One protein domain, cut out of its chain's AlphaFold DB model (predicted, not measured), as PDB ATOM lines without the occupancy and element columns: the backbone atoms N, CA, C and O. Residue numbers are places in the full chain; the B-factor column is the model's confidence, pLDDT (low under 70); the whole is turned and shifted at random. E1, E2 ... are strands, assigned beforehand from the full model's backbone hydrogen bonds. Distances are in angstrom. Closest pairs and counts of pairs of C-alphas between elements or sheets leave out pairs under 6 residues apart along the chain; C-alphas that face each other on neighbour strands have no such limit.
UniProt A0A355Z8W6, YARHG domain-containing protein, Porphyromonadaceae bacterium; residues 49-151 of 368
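Overview. This is residues 49 to 151 of the 368 residues of the protein "YARHG domain-containing protein" of Porphyromonadaceae bacterium (UniProt A0A355Z8W6). Two strongly twisted sheets lie face to face as a sandwich, E1 to E4 on one side and E5 to E7 on the other, with their strands crossed at 70 degrees. A long loop, residues 60 to 78, joins E1 to E2 and reaches away from the three-strand sheet. The printed part has 103 residues with seven named strands, E1 to E7 in chain order, and no named helix; the class is all strand, though only 44 residues are in named strands. Both sheets are antiparallel, in the orders E1 E2 E3 E4 and E5 E6 E7. The whole is compact, with a radius of gyration of the C-alphas of 13.9 A, and flat, spanning 39 by 39 by 21 A.

Arrangement. The larger sheet is a meander, each strand the antiparallel neighbour of the one before: E1, residues 55 to 59, E2, residues 79 to 85, E3, residues 94 to 100, and E4, residues 106 to 110. From edge to edge its strands turn by 79 degrees. N 57 and O 83 are 2.7 A apart between E1 and E2, N 82 and O 96 2.8 A between E2 and E3, and N 99 and O 107 2.9 A between E3 and E4, each within hydrogen-bond range. Residues 109 to 110 of E4 also pair, antiparallel, with residues 115 to 116. The second meander is E5, residues 122 to 127, E6, residues 132 to 137, and E7, residues 143 to 150. Here N 123 and O 136 are 2.7 A apart between E5 and E6, and N 135 and O 145 2.9 A between E6 and E7, both within hydrogen-bond range. The facing parts of the sheets are 10.3 A apart, centre to centre. The closest C-alphas of E4 and E5, those of Trp 106 and Cys 122, are 5.1 A apart. E1 and E7 are near each other, with 10 pairs of C-alphas within 10 A. E2 and E6 are apart.

Along the chain. E1 begins at C-alpha 55, (-47.553, -9.945, 13.393). E2 is 19.6 A and E3 19.7 A from first to last C-alpha. E4 ends at C-alpha 110, (-34.828, -2.015, 22.563). E7, the longest strand at 8 residues and 20.2 A, ends at C-alpha 150, (-48.684, -16.917, 8.559).

Size, cuts and confidence. The two C-alphas farthest apart, those of Ala 67 and Thr 129, are 40.4 A apart. The printed part has no cut. The links E1 to E2, 19 residues, and E4 to E5, 11 residues, are long. The mean pLDDT of the printed part is 72.8; residues 60 to 77, 87 to 93, 111 to 115, 117 and 151 are under 70.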
ATOM      1  N   TRP A  49     -44.859 -13.397  10.726       81.81
ATOM      2  CA  TRP A  49     -44.745 -14.257  11.902       81.81
ATOM      3  C   TRP A  49     -45.679 -13.748  12.987       81.81
ATOM      4  O   TRP A  49     -45.873 -12.551  13.050       81.81
ATOM      5  N   THR A  50     -46.213 -14.569  13.882       83.38
ATOM      6  CA  THR A  50     -47.006 -14.077  15.021       83.38
ATOM      7  C   THR A  50     -46.532 -14.659  16.347       83.38
ATOM      8  O   THR A  50     -46.129 -15.821  16.387       83.38
ATOM      9  N   ASP A  51     -46.549 -13.845  17.412       83.06
ATOM     10  CA  ASP A  51     -46.389 -14.283  18.814       83.06
ATOM     11  C   ASP A  51     -47.740 -14.499  19.526       83.06
ATOM     12  O   ASP A  51     -47.765 -14.719  20.736       83.06
ATOM     13  N   GLY A  52     -48.850 -14.420  18.783       78.56
ATOM     14  CA  GLY A  52     -50.219 -14.432  19.303       78.56
ATOM     15  C   GLY A  52     -50.781 -13.031  19.585       78.56
ATOM     16  O   GLY A  52     -51.996 -12.869  19.617       78.56
ATOM     17  N   GLU A  53     -49.928 -12.004  19.669       77.31
ATOM     18  CA  GLU A  53     -50.315 -10.611  19.944       77.31
ATOM     19  C   GLU A  53     -49.973  -9.646  18.804       77.31
ATOM     20  O   GLU A  53     -50.661  -8.644  18.589       77.31
ATOM     21  N   ALA A  54     -48.883  -9.907  18.086       79.81
ATOM     22  CA  ALA A  54     -48.384  -9.062  17.014       79.81
ATOM     23  C   ALA A  54     -47.855  -9.894  15.845       79.81
ATOM     24  O   ALA A  54     -47.232 -10.938  16.034       79.81
ATOM     25  N   ILE A  55     -48.059  -9.376  14.635       79.19
ATOM     26  CA  ILE A  55     -47.553  -9.945  13.393       79.19
ATOM     27  C   ILE A  55     -46.198  -9.318  13.063       79.19
ATOM     28  O   ILE A  55     -46.141  -8.187  12.596       79.19
ATOM     29  N   TYR A  56     -45.108 -10.043  13.255       81.56
ATOM     30  CA  TYR A  56     -43.743  -9.660  12.921       81.56
ATOM     31  C   TYR A  56     -43.367 -10.057  11.496       81.56
ATOM     32  O   TYR A  56     -43.296 -11.227  11.150       81.56
ATOM     33  N   ARG A  57     -43.011  -9.100  10.656       79.81
ATOM     34  CA  ARG A  57     -42.422  -9.335   9.344       79.81
ATOM     35  C   ARG A  57     -40.929  -9.120   9.401       79.81
ATOM     36  O   ARG A  57     -40.476  -8.056   9.813       79.81
ATOM     37  N   TYR A  58     -40.164 -10.084   8.900       80.44
ATOM     38  CA  TYR A  58     -38.731  -9.883   8.755       80.44
ATOM     39  C   TYR A  58     -38.426  -8.703   7.830       80.44
ATOM     40  O   TYR A  58     -38.863  -8.645   6.678       80.44
ATOM     41  N   GLN A  59     -37.604  -7.798   8.337       70.25
ATOM     42  CA  GLN A  59     -37.056  -6.678   7.610       70.25
ATOM     43  C   GLN A  59     -35.536  -6.771   7.673       70.25
ATOM     44  O   GLN A  59     -34.912  -6.702   8.734       70.25
ATOM     45  N   GLN A  60     -34.909  -6.904   6.510       64.69
ATOM     46  CA  GLN A  60     -33.464  -6.782   6.426       64.69
ATOM     47  C   GLN A  60     -33.096  -5.300   6.565       64.69
ATOM     48  O   GLN A  60     -33.241  -4.536   5.611       64.69
ATOM     49  N   ILE A  61     -32.629  -4.880   7.743       54.41
ATOM     50  CA  ILE A  61     -32.066  -3.539   7.932       54.41
ATOM     51  C   ILE A  61     -30.549  -3.571   7.714       54.41
ATOM     52  O   ILE A  61     -29.823  -4.352   8.327       54.41
ATOM     53  N   GLN A  62     -30.077  -2.670   6.848       52.28
ATOM     54  CA  GLN A  62     -28.736  -2.091   6.915       52.28
ATOM     55  C   GLN A  62     -28.763  -0.975   7.964       52.28
ATOM     56  O   GLN A  62     -29.493  -0.020   7.752       52.28
ATOM     57  N   GLN A  63     -27.991  -1.133   9.049       50.84
ATOM     58  CA  GLN A  63     -27.703  -0.185  10.148       50.84
ATOM     59  C   GLN A  63     -28.871   0.689  10.674       50.84
ATOM     60  O   GLN A  63     -29.410   1.509   9.935       50.84
ATOM     61  N   PRO A  64     -29.203   0.636  11.981       47.31
ATOM     62  CA  PRO A  64     -30.074   1.640  12.592       47.31
ATOM     63  C   PRO A  64     -29.507   3.044  12.324       47.31
ATOM     64  O   PRO A  64     -28.347   3.312  12.636       47.31
ATOM     65  N   SER A  65     -30.303   3.930  11.723       44.06
ATOM     66  CA  SER A  65     -29.886   5.287  11.342       44.06
ATOM     67  C   SER A  65     -29.716   6.244  12.525       44.06
ATOM     68  O   SER A  65     -29.314   7.392  12.333       44.06
ATOM     69  N   ASP A  66     -30.005   5.791  13.743       45.16
ATOM     70  CA  ASP A  66     -29.992   6.650  14.914       45.16
ATOM     71  C   ASP A  66     -28.579   6.751  15.479       45.16
ATOM     72  O   ASP A  66     -28.065   5.863  16.173       45.16
ATOM     73  N   ALA A  67     -27.950   7.879  15.150       42.50
ATOM     74  CA  ALA A  67     -26.723   8.370  15.755       42.50
ATOM     75  C   ALA A  67     -26.929   8.530  17.273       42.50
ATOM     76  O   ALA A  67     -27.316   9.588  17.761       42.50
ATOM     77  N   GLY A  68     -26.702   7.447  18.014       46.78
ATOM     78  CA  GLY A  68     -26.911   7.385  19.460       46.78
ATOM     79  C   GLY A  68     -27.178   5.980  20.000       46.78
ATOM     80  O   GLY A  68     -26.950   5.752  21.185       46.78
ATOM     81  N   SER A  69     -27.594   5.027  19.157       49.91
ATOM     82  CA  SER A  69     -27.802   3.642  19.597       49.91
ATOM     83  C   SER A  69     -26.469   2.914  19.824       49.91
ATOM     84  O   SER A  69     -25.496   3.071  19.081       49.91
ATOM     85  N   VAL A  70     -26.411   2.097  20.878       49.00
ATOM     86  CA  VAL A  70     -25.194   1.426  21.380       49.00
ATOM     87  C   VAL A  70     -24.649   0.360  20.397       49.00
ATOM     88  O   VAL A  70     -23.552  -0.163  20.591       49.00
ATOM     89  N   HIS A  71     -25.365   0.071  19.298       54.50
ATOM     90  CA  HIS A  71     -25.113  -1.075  18.410       54.50
ATOM     91  C   HIS A  71     -25.159  -0.725  16.912       54.50
ATOM     92  O   HIS A  71     -25.733  -1.441  16.098       54.50
ATOM     93  N   THR A  72     -24.507   0.373  16.521       51.00
ATOM     94  CA  THR A  72     -24.372   0.802  15.111       51.00
ATOM     95  C   THR A  72     -23.365  -0.019  14.290       51.00
ATOM     96  O   THR A  72     -23.278   0.148  13.073       51.00
ATOM     97  N   ASP A  73     -22.612  -0.935  14.907       55.50
ATOM     98  CA  ASP A  73     -21.589  -1.724  14.212       55.50
ATOM     99  C   ASP A  73     -22.128  -3.079  13.728       55.50
ATOM    100  O   ASP A  73     -21.814  -4.141  14.274       55.50
ATOM    101  N   SER A  74     -22.914  -3.046  12.650       52.47
ATOM    102  CA  SER A  74     -23.373  -4.241  11.923       52.47
ATOM    103  C   SER A  74     -22.228  -5.120  11.390       52.47
ATOM    104  O   SER A  74     -22.489  -6.201  10.870       52.47
ATOM    105  N   ALA A  75     -20.965  -4.671  11.463       52.50
ATOM    106  CA  ALA A  75     -19.806  -5.487  11.110       52.50
ATOM    107  C   ALA A  75     -19.347  -6.405  12.260       52.50
ATOM    108  O   ALA A  75     -18.557  -7.317  12.017       52.50
ATOM    109  N   LYS A  76     -19.831  -6.193  13.494       56.56
ATOM    110  CA  LYS A  76     -19.504  -7.029  14.664       56.56
ATOM    111  C   LYS A  76     -20.587  -8.035  15.046       56.56
ATOM    112  O   LYS A  76     -20.259  -9.030  15.686       56.56
ATOM    113  N   TYR A  77     -21.835  -7.787  14.661       63.69
ATOM    114  CA  TYR A  77     -22.987  -8.565  15.111       63.69
ATOM    115  C   TYR A  77     -23.881  -8.959  13.937       63.69
ATOM    116  O   TYR A  77     -24.078  -8.179  13.003       63.69
ATOM    117  N   LYS A  78     -24.447 -10.167  13.995       70.38
ATOM    118  CA  LYS A  78     -25.530 -10.576  13.100       70.38
ATOM    119  C   LYS A  78     -26.840 -10.080  13.704       70.38
ATOM    120  O   LYS A  78     -27.218 -10.519  14.787       70.38
ATOM    121  N   CYS A  79     -27.511  -9.167  13.009       73.38
ATOM    122  CA  CYS A  79     -28.756  -8.573  13.481       73.38
ATOM    123  C   CYS A  79     -29.914  -8.905  12.543       73.38
ATOM    124  O   CYS A  79     -29.770  -8.843  11.320       73.38
ATOM    125  N   PHE A  80     -31.075  -9.197  13.120       76.44
ATOM    126  CA  PHE A  80     -32.330  -9.339  12.397       76.44
ATOM    127  C   PHE A  80     -33.355  -8.377  12.976       76.44
ATOM    128  O   PHE A  80     -33.508  -8.285  14.190       76.44
ATOM    129  N   THR A  81     -34.038  -7.644  12.104       76.06
ATOM    130  CA  THR A  81     -35.163  -6.800  12.500       76.06
ATOM    131  C   THR A  81     -36.439  -7.446  12.022       76.06
ATOM    132  O   THR A  81     -36.502  -7.952  10.903       76.06
ATOM    133  N   PHE A  82     -37.465  -7.387  12.850       79.62
ATOM    134  CA  PHE A  82     -38.816  -7.678  12.432       79.62
ATOM    135  C   PHE A  82     -39.697  -6.476  12.755       79.62
ATOM    136  O   PHE A  82     -39.657  -5.986  13.883       79.62
ATOM    137  N   ASN A  83     -40.471  -6.008  11.778       76.38
ATOM    138  CA  ASN A  83     -41.522  -5.020  11.999       76.38
ATOM    139  C   ASN A  83     -42.803  -5.766  12.389       76.38
ATOM    140  O   ASN A  83     -43.305  -6.584  11.626       76.38
ATOM    141  N   GLY A  84     -43.268  -5.513  13.598       74.88
ATOM    142  CA  GLY A  84     -44.470  -6.026  14.217       74.88
ATOM    143  C   GLY A  84     -45.647  -5.075  14.040       74.88
ATOM    144  O   GLY A  84     -45.586  -3.933  14.485       74.88
ATOM    145  N   VAL A  85     -46.750  -5.581  13.505       71.31
ATOM    146  CA  VAL A  85     -48.043  -4.891  13.466       71.31
ATOM    147  C   VAL A  85     -48.967  -5.552  14.480       71.31
ATOM    148  O   VAL A  85     -49.102  -6.777  14.491       71.31
ATOM    149  N   THR A  86     -49.598  -4.771  15.357       70.75
ATOM    150  CA  THR A  86     -50.610  -5.317  16.281       70.75
ATOM    151  C   THR A  86     -52.010  -5.223  15.666       70.75
ATOM    152  O   THR A  86     -52.208  -4.422  14.759       70.75
ATOM    153  N   PRO A  87     -53.006  -5.985  16.150       60.44
ATOM    154  CA  PRO A  87     -54.404  -5.866  15.717       60.44
ATOM    155  C   PRO A  87     -55.036  -4.462  15.827       60.44
ATOM    156  O   PRO A  87     -56.165  -4.280  15.371       60.44
ATOM    157  N   SER A  88     -54.368  -3.487  16.457       58.75
ATOM    158  CA  SER A  88     -54.833  -2.101  16.523       58.75
ATOM    159  C   SER A  88     -54.651  -1.377  15.190       58.75
ATOM    160  O   SER A  88     -53.563  -1.391  14.634       58.75
ATOM    161  N   GLU A  89     -55.696  -0.690  14.706       50.81
ATOM    162  CA  GLU A  89     -55.576   0.255  13.575       50.81
ATOM    163  C   GLU A  89     -54.633   1.434  13.898       50.81
ATOM    164  O   GLU A  89     -54.183   2.136  12.996       50.81
ATOM    165  N   ASP A  90     -54.296   1.620  15.178       52.22
ATOM    166  CA  ASP A  90     -53.161   2.427  15.605       52.22
ATOM    167  C   ASP A  90     -51.876   1.615  15.392       52.22
ATOM    168  O   ASP A  90     -51.548   0.734  16.196       52.22
ATOM    169  N   ASP A  91     -51.175   1.900  14.293       51.72
ATOM    170  CA  ASP A  91     -49.850   1.379  13.937       51.72
ATOM    171  C   ASP A  91     -48.803   1.783  14.996       51.72
ATOM    172  O   ASP A  91     -47.945   2.641  14.783       51.72
ATOM    173  N   TYR A  92     -48.851   1.175  16.181       56.56
ATOM    174  CA  TYR A  92     -47.656   1.097  17.004       56.56
ATOM    175  C   TYR A  92     -46.746   0.085  16.334       56.56
ATOM    176  O   TYR A  92     -46.913  -1.120  16.539       56.56
ATOM    177  N   ASP A  93     -45.798   0.587  15.543       56.88
ATOM    178  CA  ASP A  93     -44.691  -0.216  15.050       56.88
ATOM    179  C   ASP A  93     -44.040  -0.905  16.257       56.88
ATOM    180  O   ASP A  93     -43.363  -0.281  17.085       56.88
ATOM    181  N   ARG A  94     -44.266  -2.209  16.392       70.56
ATOM    182  CA  ARG A  94     -43.465  -3.025  17.289       70.56
ATOM    183  C   ARG A  94     -42.236  -3.418  16.520       70.56
ATOM    184  O   ARG A  94     -42.309  -3.777  15.357       70.56
ATOM    185  N   TYR A  95     -41.099  -3.420  17.177       73.75
ATOM    186  CA  TYR A  95     -39.912  -3.950  16.552       73.75
ATOM    187  C   TYR A  95     -39.341  -5.047  17.424       73.75
ATOM    188  O   TYR A  95     -39.122  -4.867  18.622       73.75
ATOM    189  N   LEU A  96     -39.106  -6.201  16.809       79.81
ATOM    190  CA  LEU A  96     -38.284  -7.235  17.404       79.81
ATOM    191  C   LEU A  96     -36.909  -7.148  16.752       79.81
ATOM    192  O   LEU A  96     -36.734  -7.523  15.595       79.81
ATOM    193  N   TYR A  97     -35.934  -6.639  17.492       79.44
ATOM    194  CA  TYR A  97     -34.539  -6.635  17.068       79.44
ATOM    195  C   TYR A  97     -33.817  -7.773  17.758       79.44
ATOM    196  O   TYR A  97     -33.771  -7.792  18.985       79.44
ATOM    197  N   LEU A  98     -33.256  -8.703  16.990       81.25
ATOM    198  CA  LEU A  98     -32.449  -9.806  17.498       81.25
ATOM    199  C   LEU A  98     -30.983  -9.581  17.140       81.25
ATOM    200  O   LEU A  98     -30.664  -9.374  15.971       81.25
ATOM    201  N   GLU A  99     -30.103  -9.664  18.132       79.94
ATOM    202  CA  GLU A  99     -28.652  -9.540  17.974       79.94
ATOM    203  C   GLU A  99     -27.956 -10.834  18.411       79.94
ATOM    204  O   GLU A  99     -28.208 -11.333  19.512       79.94
ATOM    205  N   GLU A 100     -27.076 -11.367  17.560       79.62
ATOM    206  CA  GLU A 100     -26.231 -12.525  17.869       79.62
ATOM    207  C   GLU A 100     -24.982 -12.113  18.663       79.62
ATOM    208  O   GLU A 100     -24.180 -11.296  18.215       79.62
ATOM    209  N   LEU A 101     -24.781 -12.732  19.822       75.25
ATOM    210  CA  LEU A 101     -23.603 -12.624  20.675       75.25
ATOM    211  C   LEU A 101     -22.454 -13.514  20.170       75.25
ATOM    212  O   LEU A 101     -22.646 -14.469  19.421       75.25
ATOM    213  N   SER A 102     -21.236 -13.277  20.668       72.12
ATOM    214  CA  SER A 102     -19.998 -13.962  20.244       72.12
ATOM    215  C   SER A 102     -19.930 -15.481  20.511       72.12
ATOM    216  O   SER A 102     -18.888 -16.094  20.297       72.12
ATOM    217  N   ASN A 103     -21.003 -16.095  21.008       73.38
ATOM    218  CA  ASN A 103     -21.119 -17.518  21.334       73.38
ATOM    219  C   ASN A 103     -22.338 -18.198  20.676       73.38
ATOM    220  O   ASN A 103     -22.720 -19.285  21.106       73.38
ATOM    221  N   GLY A 104     -22.953 -17.569  19.668       77.00
ATOM    222  CA  GLY A 104     -24.131 -18.102  18.972       77.00
ATOM    223  C   GLY A 104     -25.448 -17.936  19.737       77.00
ATOM    224  O   GLY A 104     -26.477 -18.452  19.301       77.00
ATOM    225  N   ARG A 105     -25.427 -17.220  20.871       80.75
ATOM    226  CA  ARG A 105     -26.635 -16.831  21.603       80.75
ATOM    227  C   ARG A 105     -27.235 -15.562  21.022       80.75
ATOM    228  O   ARG A 105     -26.523 -14.731  20.476       80.75
ATOM    229  N   TRP A 106     -28.527 -15.381  21.216       84.94
ATOM    230  CA  TRP A 106     -29.309 -14.262  20.725       84.94
ATOM    231  C   TRP A 106     -29.910 -13.489  21.894       84.94
ATOM    232  O   TRP A 106     -30.137 -14.043  22.973       84.94
ATOM    233  N   ARG A 107     -30.149 -12.197  21.671       80.50
ATOM    234  CA  ARG A 107     -30.875 -11.316  22.590       80.50
ATOM    235  C   ARG A 107     -31.790 -10.378  21.832       80.50
ATOM    236  O   ARG A 107     -31.453  -9.980  20.719       80.50
ATOM    237  N   SER A 108     -32.900  -9.988  22.457       80.38
ATOM    238  CA  SER A 108     -33.681  -8.863  21.959       80.38
ATOM    239  C   SER A 108     -33.184  -7.532  22.518       80.38
ATOM    240  O   SER A 108     -32.757  -7.466  23.675       80.38
ATOM    241  N   VAL A 109     -33.228  -6.489  21.688       74.00
ATOM    242  CA  VAL A 109     -32.726  -5.144  22.004       74.00
ATOM    243  C   VAL A 109     -33.840  -4.120  21.797       74.00
ATOM    244  O   VAL A 109     -34.457  -4.101  20.733       74.00
ATOM    245  N   ASP A 110     -34.081  -3.256  22.781       71.19
ATOM    246  CA  ASP A 110     -34.828  -2.015  22.563       71.19
ATOM    247  C   ASP A 110     -33.858  -0.954  22.022       71.19
ATOM    248  O   ASP A 110     -32.850  -0.626  22.656       71.19
ATOM    249  N   LEU A 111     -34.124  -0.450  20.814       62.88
ATOM    250  CA  LEU A 111     -33.263   0.545  20.177       62.88
ATOM    251  C   LEU A 111     -33.352   1.924  20.834       62.88
ATOM    252  O   LEU A 111     -32.394   2.690  20.723       62.88
ATOM    253  N   ASN A 112     -34.462   2.236  21.503       64.69
ATOM    254  CA  ASN A 112     -34.701   3.567  22.053       64.69
ATOM    255  C   ASN A 112     -33.834   3.842  23.285       64.69
ATOM    256  O   ASN A 112     -33.385   4.970  23.484       64.69
ATOM    257  N   ASP A 113     -33.580   2.823  24.108       65.25
ATOM    258  CA  ASP A 113     -32.800   2.950  25.342       65.25
ATOM    259  C   ASP A 113     -31.612   1.968  25.448       65.25
ATOM    260  O   ASP A 113     -30.853   2.028  26.421       65.25
ATOM    261  N   GLY A 114     -31.382   1.126  24.429       62.47
ATOM    262  CA  GLY A 114     -30.194   0.263  24.287       62.47
ATOM    263  C   GLY A 114     -30.189  -0.949  25.218       62.47
ATOM    264  O   GLY A 114     -29.137  -1.446  25.628       62.47
ATOM    265  N   ARG A 115     -31.375  -1.367  25.622       66.75
ATOM    266  CA  ARG A 115     -31.629  -2.077  26.868       66.75
ATOM    267  C   ARG A 115     -32.166  -3.482  26.412       66.75
ATOM    268  O   ARG A 115     -32.780  -3.595  25.347       66.75
ATOM    269  N   TYR A 116     -31.890  -4.589  27.122       71.19
ATOM    270  CA  TYR A 116     -32.178  -5.978  26.661       71.19
ATOM    271  C   TYR A 116     -33.233  -6.692  27.519       71.19
ATOM    272  O   TYR A 116     -33.038  -6.768  28.733       71.19
ATOM    273  N   TYR A 117     -34.304  -7.249  26.922       62.72
ATOM    274  CA  TYR A 117     -35.490  -7.646  27.722       62.72
ATOM    275  C   TYR A 117     -36.162  -8.982  27.426       62.72
ATOM    276  O   TYR A 117     -36.543  -9.664  28.367       62.72
ATOM    277  N   ARG A 118     -36.385  -9.355  26.163       70.00
ATOM    278  CA  ARG A 118     -37.404 -10.378  25.835       70.00
ATOM    279  C   ARG A 118     -36.839 -11.782  25.640       70.00
ATOM    280  O   ARG A 118     -37.430 -12.741  26.114       70.00
ATOM    281  N   TYR A 119     -35.690 -11.893  24.974       76.25
ATOM    282  CA  TYR A 119     -35.092 -13.185  24.603       76.25
ATOM    283  C   TYR A 119     -33.576 -13.200  24.810       76.25
ATOM    284  O   TYR A 119     -32.843 -13.636  23.931       76.25
ATOM    285  N   ALA A 120     -33.080 -12.642  25.915       76.25
ATOM    286  CA  ALA A 120     -31.650 -12.685  26.221       76.25
ATOM    287  C   ALA A 120     -31.171 -14.127  26.466       76.25
ATOM    288  O   ALA A 120     -31.926 -14.958  26.963       76.25
ATOM    289  N   ASP A 121     -29.911 -14.406  26.117       82.69
ATOM    290  CA  ASP A 121     -29.272 -15.710  26.329       82.69
ATOM    291  C   ASP A 121     -30.063 -16.894  25.740       82.69
ATOM    292  O   ASP A 121     -30.179 -17.951  26.366       82.69
ATOM    293  N   CYS A 122     -30.572 -16.754  24.513       86.81
ATOM    294  CA  CYS A 122     -31.280 -17.831  23.820       86.81
ATOM    295  C   CYS A 122     -30.527 -18.368  22.593       86.81
ATOM    296  O   CYS A 122     -29.675 -17.697  22.028       86.81
ATOM    297  N   ASN A 123     -30.832 -19.587  22.164       88.62
ATOM    298  CA  ASN A 123     -30.453 -20.139  20.870       88.62
ATOM    299  C   ASN A 123     -31.666 -20.076  19.936       88.62
ATOM    300  O   ASN A 123     -32.788 -20.361  20.358       88.62
ATOM    301  N   LEU A 124     -31.427 -19.744  18.669       87.25
ATOM    302  CA  LEU A 124     -32.459 -19.626  17.643       87.25
ATOM    303  C   LEU A 124     -32.408 -20.827  16.695       87.25
ATOM    304  O   LEU A 124     -31.340 -21.166  16.182       87.25
ATOM    305  N   SER A 125     -33.554 -21.441  16.419       87.19
ATOM    306  CA  SER A 125     -33.687 -22.479  15.392       87.19
ATOM    307  C   SER A 125     -34.952 -22.266  14.576       87.19
ATOM    308  O   SER A 125     -35.990 -21.935  15.140       87.19
ATOM    309  N   PHE A 126     -34.876 -22.491  13.269       83.56
ATOM    310  CA  PHE A 126     -36.042 -22.498  12.395       83.56
ATOM    311  C   PHE A 126     -36.434 -23.938  12.095       83.56
ATOM    312  O   PHE A 126     -35.599 -24.707  11.608       83.56
ATOM    313  N   ASP A 127     -37.685 -24.282  12.372       83.25
ATOM    314  CA  ASP A 127     -38.264 -25.529  11.900       83.25
ATOM    315  C   ASP A 127     -38.922 -25.316  10.530       83.25
ATOM    316  O   ASP A 127     -39.871 -24.544  10.383       83.25
ATOM    317  N   ASN A 128     -38.396 -26.016   9.523       74.38
ATOM    318  CA  ASN A 128     -38.859 -25.905   8.143       74.38
ATOM    319  C   ASN A 128     -40.198 -26.588   7.905       74.38
ATOM    320  O   ASN A 128     -40.923 -26.173   7.004       74.38
ATOM    321  N   THR A 129     -40.504 -27.646   8.655       77.88
ATOM    322  CA  THR A 129     -41.724 -28.423   8.435       77.88
ATOM    323  C   THR A 129     -42.938 -27.626   8.882       77.88
ATOM    324  O   THR A 129     -43.928 -27.549   8.155       77.88
ATOM    325  N   SER A 130     -42.848 -27.010  10.061       78.00
ATOM    326  CA  SER A 130     -43.942 -26.242  10.651       78.00
ATOM    327  C   SER A 130     -43.869 -24.751  10.315       78.00
ATOM    328  O   SER A 130     -44.814 -24.028  10.617       78.00
ATOM    329  N   GLY A 131     -42.771 -24.280   9.708       80.31
ATOM    330  CA  GLY A 131     -42.568 -22.864   9.396       80.31
ATOM    331  C   GLY A 131     -42.533 -22.009  10.662       80.31
ATOM    332  O   GLY A 131     -43.217 -20.991  10.742       80.31
ATOM    333  N   VAL A 132     -41.798 -22.457  11.687       87.06
ATOM    334  CA  VAL A 132     -41.751 -21.791  12.999       87.06
ATOM    335  C   VAL A 132     -40.341 -21.355  13.390       87.06
ATOM    336  O   VAL A 132     -39.363 -22.070  13.164       87.06
ATOM    337  N   LEU A 133     -40.235 -20.187  14.024       88.88
ATOM    338  CA  LEU A 133     -39.002 -19.687  14.620       88.88
ATOM    339  C   LEU A 133     -39.027 -19.972  16.122       88.88
ATOM    340  O   LEU A 133     -39.840 -19.417  16.859       88.88
ATOM    341  N   ILE A 134     -38.133 -20.845  16.575       91.62
ATOM    342  CA  ILE A 134     -38.105 -21.366  17.941       91.62
ATOM    343  C   ILE A 134     -36.953 -20.729  18.711       91.62
ATOM    344  O   ILE A 134     -35.795 -20.779  18.285       91.62
ATOM    345  N   PHE A 135     -37.275 -20.202  19.886       91.69
ATOM    346  CA  PHE A 135     -36.330 -19.629  20.830       91.69
ATOM    347  C   PHE A 135     -36.119 -20.624  21.964       91.69
ATOM    348  O   PHE A 135     -37.078 -21.063  22.600       91.69
ATOM    349  N   ARG A 136     -34.868 -20.986  22.243       91.69
ATOM    350  CA  ARG A 136     -34.509 -21.913  23.325       91.69
ATOM    351  C   ARG A 136     -33.600 -21.234  24.320       91.69
ATOM    352  O   ARG A 136     -32.649 -20.583  23.919       91.69
ATOM    353  N   ASP A 137     -33.837 -21.423  25.604       89.06
ATOM    354  CA  ASP A 137     -32.895 -20.977  26.625       89.06
ATOM    355  C   ASP A 137     -31.525 -21.640  26.401       89.06
ATOM    356  O   ASP A 137     -31.424 -22.851  26.182       89.06
ATOM    357  N   SER A 138     -30.457 -20.844  26.408       86.44
ATOM    358  CA  SER A 138     -29.123 -21.320  26.027       86.44
ATOM    359  C   SER A 138     -28.452 -22.228  27.060       86.44
ATOM    360  O   SER A 138     -27.451 -22.871  26.737       86.44
ATOM    361  N   CYS A 139     -28.966 -22.269  28.289       85.56
ATOM    362  CA  CYS A 139     -28.423 -23.074  29.378       85.56
ATOM    363  C   CYS A 139     -29.156 -24.414  29.502       85.56
ATOM    364  O   CYS A 139     -28.527 -25.448  29.707       85.56
ATOM    365  N   THR A 140     -30.481 -24.390  29.373       88.31
ATOM    366  CA  THR A 140     -31.376 -25.534  29.600       88.31
ATOM    367  C   THR A 140     -31.819 -26.215  28.307       88.31
ATOM    368  O   THR A 140     -32.167 -27.392  28.327       88.31
ATOM    369  N   GLY A 141     -31.811 -25.504  27.174       88.50
ATOM    370  CA  GLY A 141     -32.320 -25.988  25.885       88.50
ATOM    371  C   GLY A 141     -33.851 -26.006  25.765       88.50
ATOM    372  O   GLY A 141     -34.386 -26.295  24.689       88.50
ATOM    373  N   GLU A 142     -34.568 -25.677  26.840       90.38
ATOM    374  CA  GLU A 142     -36.028 -25.588  26.860       90.38
ATOM    375  C   GLU A 142     -36.520 -24.425  25.987       90.38
ATOM    376  O   GLU A 142     -35.929 -23.341  25.994       90.38
ATOM    377  N   ILE A 143     -37.635 -24.628  25.279       92.06
ATOM    378  CA  ILE A 143     -38.281 -23.570  24.491       92.06
ATOM    379  C   ILE A 143     -38.706 -22.434  25.432       92.06
ATOM    380  O   ILE A 143     -39.291 -22.689  26.480       92.06
ATOM    381  N   ILE A 144     -38.387 -21.187  25.089       88.56
ATOM    382  CA  ILE A 144     -38.854 -19.985  25.802       88.56
ATOM    383  C   ILE A 144     -39.981 -19.284  25.044       88.56
ATOM    384  O   ILE A 144     -40.854 -18.695  25.679       88.56
ATOM    385  N   ASP A 145     -39.961 -19.357  23.711       89.44
ATOM    386  CA  ASP A 145     -40.977 -18.768  22.849       89.44
ATOM    387  C   ASP A 145     -40.950 -19.389  21.446       89.44
ATOM    388  O   ASP A 145     -39.955 -20.005  21.040       89.44
ATOM    389  N   VAL A 146     -42.043 -19.209  20.712       91.31
ATOM    390  CA  VAL A 146     -42.206 -19.647  19.327       91.31
ATOM    391  C   VAL A 146     -42.950 -18.568  18.556       91.31
ATOM    392  O   VAL A 146     -44.033 -18.153  18.963       91.31
ATOM    393  N   LEU A 147     -42.389 -18.163  17.419       89.19
ATOM    394  CA  LEU A 147     -43.108 -17.376  16.427       89.19
ATOM    395  C   LEU A 147     -43.557 -18.291  15.293       89.19
ATOM    396  O   LEU A 147     -42.768 -19.095  14.791       89.19
ATOM    397  N   VAL A 148     -44.808 -18.146  14.873       86.88
ATOM    398  CA  VAL A 148     -45.413 -18.979  13.825       86.88
ATOM    399  C   VAL A 148     -45.585 -18.164  12.554       86.88
ATOM    400  O   VAL A 148     -46.137 -17.067  12.619       86.88
ATOM    401  N   ALA A 149     -45.132 -18.676  11.407       79.88
ATOM    402  CA  ALA A 149     -45.366 -18.018  10.127       79.88
ATOM    403  C   ALA A 149     -46.843 -18.112   9.707       79.88
ATOM    404  O   ALA A 149     -47.471 -19.169   9.767       79.88
ATOM    405  N   LEU A 150     -47.394 -17.003   9.226       73.94
ATOM    406  CA  LEU A 150     -48.684 -16.917   8.559       73.94
ATOM    407  C   LEU A 150     -48.479 -17.165   7.058       73.94
ATOM    408  O   LEU A 150     -47.580 -16.600   6.438       73.94
ATOM    409  N   GLN A 151     -49.331 -18.004   6.462       60.75
ATOM    410  CA  GLN A 151     -49.162 -18.487   5.080       60.75
ATOM    411  C   GLN A 151     -49.404 -17.433   3.988       60.75
ATOM    412  O   GLN A 151     -49.149 -17.689   2.810       60.75
TER     413      GLN A 151